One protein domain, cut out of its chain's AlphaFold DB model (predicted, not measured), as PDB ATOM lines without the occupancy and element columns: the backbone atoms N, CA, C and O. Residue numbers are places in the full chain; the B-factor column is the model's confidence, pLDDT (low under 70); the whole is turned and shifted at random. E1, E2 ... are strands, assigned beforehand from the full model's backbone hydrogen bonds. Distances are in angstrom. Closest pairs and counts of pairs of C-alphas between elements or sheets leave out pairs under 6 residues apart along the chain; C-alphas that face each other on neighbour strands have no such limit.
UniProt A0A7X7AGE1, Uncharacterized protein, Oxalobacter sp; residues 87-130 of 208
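This is residues 87 to 130 of the 208 residues of an uncharacterized protein of Oxalobacter sp (UniProt A0A7X7AGE1). With little regular structure, this is a narrow, elongated meander, each strand the antiparallel neighbour of the one before: long E2 in the middle, E1 beside its first half and E3 beside its second. After E3, residues 121 to 130 fold back with no named element, a short helical run at residues 127 to 129 among them. The 44 printed residues hold three named strands, E1, E2, E3 along the chain and across the sheet, and no named helix; the class is all strand, with only 16 residues in named elements. The whole is only just compact, close to loose, with a radius of gyration of the C-alphas of 11.1 A and spans of 35 by 19 by 12 A.

E1, residues 93 to 96, and E2, residues 102 to 109, form a hairpin, antiparallel at 177 degrees; N 93 and O 105, 2.9 A apart, are within hydrogen-bond range. E2 and E3, residues 117 to 120, form another, antiparallel at 138 degrees, with N 106 and O 119 at 2.8 A. Edge strands E1 and E3 are only just apart, closest C-alphas 8.0 A.

E1 starts at C-alpha 93 (-26.602, 42.243, -0.430) and spans 9.5 A, E2 21.8 A, and E3 10.5 A to C-alpha 120 (-17.611, 40.377, 1.994).

The C-alphas farthest apart, of Ala 98 and Asp 111, are 35.3 A apart. The printed part has no cut and no long link. Residues 95 to 103 have pLDDT under 70.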
ATOM      1  N   ARG A  87     -22.732  28.557  -3.104       94.38
ATOM      2  CA  ARG A  87     -23.127  29.932  -3.354       94.38
ATOM      3  C   ARG A  87     -24.634  30.113  -3.154       94.38
ATOM      4  O   ARG A  87     -25.432  29.401  -3.752       94.38
ATOM      5  N   ALA A  88     -25.022  31.110  -2.363       94.75
ATOM      6  CA  ALA A  88     -26.422  31.486  -2.146       94.75
ATOM      7  C   ALA A  88     -26.709  32.854  -2.776       94.75
ATOM      8  O   ALA A  88     -26.686  33.880  -2.096       94.75
ATOM      9  N   PHE A  89     -26.909  32.880  -4.096       90.81
ATOM     10  CA  PHE A  89     -27.110  34.113  -4.873       90.81
ATOM     11  C   PHE A  89     -28.307  34.937  -4.387       90.81
ATOM     12  O   PHE A  89     -28.282  36.162  -4.416       90.81
ATOM     13  N   GLU A  90     -29.344  34.262  -3.905       92.50
ATOM     14  CA  GLU A  90     -30.556  34.851  -3.348       92.50
ATOM     15  C   GLU A  90     -30.334  35.639  -2.052       92.50
ATOM     16  O   GLU A  90     -31.201  36.419  -1.669       92.50
ATOM     17  N   LEU A  91     -29.202  35.434  -1.373       91.81
ATOM     18  CA  LEU A  91     -28.855  36.157  -0.150       91.81
ATOM     19  C   LEU A  91     -27.996  37.394  -0.412       91.81
ATOM     20  O   LEU A  91     -27.710  38.113   0.538       91.81
ATOM     21  N   ASP A  92     -27.553  37.642  -1.645       90.50
ATOM     22  CA  ASP A  92     -26.633  38.745  -1.926       90.50
ATOM     23  C   ASP A  92     -27.184  40.105  -1.499       90.50
ATOM     24  O   ASP A  92     -28.298  40.493  -1.856       90.50
ATOM     25  N   GLY A  93     -26.351  40.854  -0.780       83.06
ATOM     26  CA  GLY A  93     -26.602  42.243  -0.430       83.06
ATOM     27  C   GLY A  93     -25.889  43.166  -1.411       83.06
ATOM     28  O   GLY A  93     -24.665  43.105  -1.543       83.06
ATOM     29  N   PHE A  94     -26.650  44.032  -2.081       75.94
ATOM     30  CA  PHE A  94     -26.133  45.061  -2.986       75.94
ATOM     31  C   PHE A  94     -26.612  46.443  -2.535       75.94
ATOM     32  O   PHE A  94     -27.359  47.111  -3.250       75.94
ATOM     33  N   ASP A  95     -26.193  46.867  -1.343       67.31
ATOM     34  CA  ASP A  95     -26.538  48.191  -0.825       67.31
ATOM     35  C   ASP A  95     -25.404  49.196  -1.061       67.31
ATOM     36  O   ASP A  95     -24.244  48.984  -0.687       67.31
ATOM     37  N   TYR A  96     -25.768  50.329  -1.663       55.81
ATOM     38  CA  TYR A  96     -24.937  51.526  -1.724       55.81
ATOM     39  C   TYR A  96     -25.179  52.339  -0.451       55.81
ATOM     40  O   TYR A  96     -26.253  52.919  -0.284       55.81
ATOM     41  N   THR A  97     -24.199  52.395   0.451       56.81
ATOM     42  CA  THR A  97     -24.280  53.304   1.605       56.81
ATOM     43  C   THR A  97     -23.733  54.685   1.243       56.81
ATOM     44  O   THR A  97     -22.871  54.824   0.372       56.81
ATOM     45  N   ALA A  98     -24.254  55.720   1.907       50.78
ATOM     46  CA  ALA A  98     -23.851  57.113   1.698       50.78
ATOM     47  C   ALA A  98     -22.387  57.394   2.099       50.78
ATOM     48  O   ALA A  98     -21.802  58.357   1.608       50.78
ATOM     49  N   ASP A  99     -21.786  56.524   2.919       51.53
ATOM     50  CA  ASP A  99     -20.457  56.704   3.520       51.53
ATOM     51  C   ASP A  99     -19.329  55.992   2.745       51.53
ATOM     52  O   ASP A  99     -18.250  55.743   3.274       51.53
ATOM     53  N   GLY A 100     -19.560  55.631   1.478       44.06
ATOM     54  CA  GLY A 100     -18.526  55.055   0.605       44.06
ATOM     55  C   GLY A 100     -18.241  53.563   0.816       44.06
ATOM     56  O   GLY A 100     -17.474  52.979   0.048       44.06
ATOM     57  N   TYR A 101     -18.908  52.906   1.768       43.00
ATOM     58  CA  TYR A 101     -18.851  51.455   1.936       43.00
ATOM     59  C   TYR A 101     -19.984  50.793   1.150       43.00
ATOM     60  O   TYR A 101     -21.107  50.632   1.626       43.00
ATOM     61  N   ASN A 102     -19.696  50.396  -0.088       49.19
ATOM     62  CA  ASN A 102     -20.557  49.460  -0.805       49.19
ATOM     63  C   ASN A 102     -20.560  48.146  -0.028       49.19
ATOM     64  O   ASN A 102     -19.572  47.407  -0.094       49.19
ATOM     65  N   VAL A 103     -21.646  47.839   0.686       59.44
ATOM     66  CA  VAL A 103     -21.798  46.570   1.409       59.44
ATOM     67  C   VAL A 103     -22.141  45.494   0.380       59.44
ATOM     68  O   VAL A 103     -23.232  44.938   0.359       59.44
ATOM     69  N   ASN A 104     -21.208  45.249  -0.544       76.12
ATOM     70  CA  ASN A 104     -21.260  44.126  -1.461       76.12
ATOM     71  C   ASN A 104     -20.966  42.878  -0.630       76.12
ATOM     72  O   ASN A 104     -19.810  42.473  -0.483       76.12
ATOM     73  N   CYS A 105     -22.016  42.303  -0.066       87.06
ATOM     74  CA  CYS A 105     -21.961  41.045   0.651       87.06
ATOM     75  C   CYS A 105     -22.491  39.939  -0.254       87.06
ATOM     76  O   CYS A 105     -23.510  40.076  -0.925       87.06
ATOM     77  N   ILE A 106     -21.764  38.838  -0.278       90.19
ATOM     78  CA  ILE A 106     -22.006  37.669  -1.107       90.19
ATOM     79  C   ILE A 106     -22.563  36.581  -0.198       90.19
ATOM     80  O   ILE A 106     -21.978  36.279   0.843       90.19
ATOM     81  N   GLY A 107     -23.696  36.010  -0.590       93.88
ATOM     82  CA  GLY A 107     -24.356  34.942   0.147       93.88
ATOM     83  C   GLY A 107     -23.676  33.583  -0.001       93.88
ATOM     84  O   GLY A 107     -23.340  33.152  -1.109       93.88
ATOM     85  N   TRP A 108     -23.539  32.868   1.108       95.81
ATOM     86  CA  TRP A 108     -22.965  31.526   1.178       95.81
ATOM     87  C   TRP A 108     -23.826  30.602   2.035       95.81
ATOM     88  O   TRP A 108     -24.600  31.050   2.879       95.81
ATOM     89  N   ARG A 109     -23.682  29.298   1.814       97.31
ATOM     90  CA  ARG A 109     -24.263  28.207   2.606       97.31
ATOM     91  C   ARG A 109     -23.201  27.152   2.846       97.31
ATOM     92  O   ARG A 109     -22.306  27.001   2.025       97.31
ATOM     93  N   ASN A 110     -23.330  26.405   3.930       96.38
ATOM     94  CA  ASN A 110     -22.581  25.176   4.179       96.38
ATOM     95  C   ASN A 110     -23.401  24.261   5.101       96.38
ATOM     96  O   ASN A 110     -24.500  24.638   5.514       96.38
ATOM     97  N   ASP A 111     -22.883  23.080   5.436       95.75
ATOM     98  CA  ASP A 111     -23.629  22.098   6.240       95.75
ATOM     99  C   ASP A 111     -23.988  22.619   7.643       95.75
ATOM    100  O   ASP A 111     -25.033  22.269   8.191       95.75
ATOM    101  N   ILE A 112     -23.153  23.495   8.214       95.56
ATOM    102  CA  ILE A 112     -23.377  24.099   9.537       95.56
ATOM    103  C   ILE A 112     -24.384  25.249   9.474       95.56
ATOM    104  O   ILE A 112     -25.208  25.404  10.376       95.56
ATOM    105  N   ASN A 113     -24.354  26.033   8.399       95.38
ATOM    106  CA  ASN A 113     -25.239  27.168   8.169       95.38
ATOM    107  C   ASN A 113     -26.103  26.916   6.919       95.38
ATOM    108  O   ASN A 113     -25.951  27.616   5.910       95.38
ATOM    109  N   PRO A 114     -27.057  25.964   6.960       95.19
ATOM    110  CA  PRO A 114     -27.901  25.652   5.804       95.19
ATOM    111  C   PRO A 114     -28.823  26.827   5.444       95.19
ATOM    112  O   PRO A 114     -29.114  27.072   4.272       95.19
ATOM    113  N   ALA A 115     -29.224  27.615   6.450       95.56
ATOM    114  CA  ALA A 115     -29.980  28.857   6.281       95.56
ATOM    115  C   ALA A 115     -29.156  29.995   5.649       95.56
ATOM    116  O   ALA A 115     -29.740  30.950   5.133       95.56
ATOM    117  N   GLY A 116     -27.836  29.820   5.544       95.44
ATOM    118  CA  GLY A 116     -26.911  30.697   4.839       95.44
ATOM    119  C   GLY A 116     -26.443  31.896   5.653       95.44
ATOM    120  O   GLY A 116     -26.959  32.189   6.728       95.44
ATOM    121  N   PHE A 117     -25.419  32.562   5.135       94.44
ATOM    122  CA  PHE A 117     -24.726  33.680   5.766       94.44
ATOM    123  C   PHE A 117     -24.112  34.600   4.703       94.44
ATOM    124  O   PHE A 117     -24.064  34.266   3.518       94.44
ATOM    125  N   LEU A 118     -23.653  35.777   5.128       92.12
ATOM    126  CA  LEU A 118     -23.049  36.785   4.261       92.12
ATOM    127  C   LEU A 118     -21.543  36.872   4.505       92.12
ATOM    128  O   LEU A 118     -21.107  36.930   5.653       92.12
ATOM    129  N   ALA A 119     -20.764  36.948   3.427       91.12
ATOM    130  CA  ALA A 119     -19.342  37.267   3.478       91.12
ATOM    131  C   ALA A 119     -19.018  38.450   2.553       91.12
ATOM    132  O   ALA A 119     -19.677  38.616   1.522       91.12
ATOM    133  N   PRO A 120     -18.004  39.272   2.861       88.50
ATOM    134  CA  PRO A 120     -17.611  40.377   1.994       88.50
ATOM    135  C   PRO A 120     -17.219  39.913   0.588       88.50
ATOM    136  O   PRO A 120     -16.620  38.852   0.391       88.50
ATOM    137  N   LYS A 121     -17.548  40.717  -0.426       85.44
ATOM    138  CA  LYS A 121     -17.207  40.422  -1.821       85.44
ATOM    139  C   LYS A 121     -15.710  40.181  -1.988       85.44
ATOM    140  O   LYS A 121     -14.890  41.006  -1.617       85.44
ATOM    141  N   GLY A 122     -15.379  39.070  -2.643       83.88
ATOM    142  CA  GLY A 122     -14.000  38.642  -2.896       83.88
ATOM    143  C   GLY A 122     -13.521  37.561  -1.927       83.88
ATOM    144  O   GLY A 122     -12.722  36.712  -2.335       83.88
ATOM    145  N   VAL A 123     -14.089  37.511  -0.718       89.38
ATOM    146  CA  VAL A 123     -13.795  36.495   0.298       89.38
ATOM    147  C   VAL A 123     -14.498  35.185  -0.061       89.38
ATOM    148  O   VAL A 123     -15.700  35.160  -0.330       89.38
ATOM    149  N   ILE A 124     -13.736  34.091  -0.095       92.44
ATOM    150  CA  ILE A 124     -14.285  32.733   0.014       92.44
ATOM    151  C   ILE A 124     -14.223  32.395   1.501       92.44
ATOM    152  O   ILE A 124     -13.119  32.458   2.037       92.44
ATOM    153  N   PRO A 125     -15.346  32.084   2.167       94.62
ATOM    154  CA  PRO A 125     -15.327  31.687   3.566       94.62
ATOM    155  C   PRO A 125     -14.445  30.461   3.801       94.62
ATOM    156  O   PRO A 125     -14.282  29.610   2.923       94.62
ATOM    157  N   GLY A 126     -13.881  30.390   4.998       93.69
ATOM    158  CA  GLY A 126     -13.114  29.250   5.456       93.69
ATOM    159  C   GLY A 126     -13.999  28.129   5.988       93.69
ATOM    160  O   GLY A 126     -15.193  28.034   5.689       93.69
ATOM    161  N   VAL A 127     -13.387  27.277   6.809       91.25
ATOM    162  CA  VAL A 127     -14.061  26.145   7.451       91.25
ATOM    163  C   VAL A 127     -15.214  26.642   8.319       91.25
ATOM    164  O   VAL A 127     -15.095  27.659   9.004       91.25
ATOM    165  N   ASP A 128     -16.348  25.949   8.243       91.75
ATOM    166  CA  ASP A 128     -17.593  26.273   8.942       91.75
ATOM    167  C   ASP A 128     -18.197  27.638   8.564       91.75
ATOM    168  O   ASP A 128     -19.156  28.093   9.186       91.75
ATOM    169  N   GLY A 129     -17.715  28.258   7.482       91.31
ATOM    170  CA  GLY A 129     -18.146  29.583   7.038       91.31
ATOM    171  C   GLY A 129     -17.420  30.727   7.745       91.31
ATOM    172  O   GLY A 129     -17.832  31.881   7.622       91.31
ATOM    173  N   ASN A 130     -16.339  30.432   8.471       94.25
ATOM    174  CA  ASN A 130     -15.594  31.427   9.230       94.25
ATOM    175  C   ASN A 130     -14.754  32.345   8.334       94.25
ATOM    176  O   ASN A 130     -14.226  31.946   7.298       94.25
TER     177      ASN A 130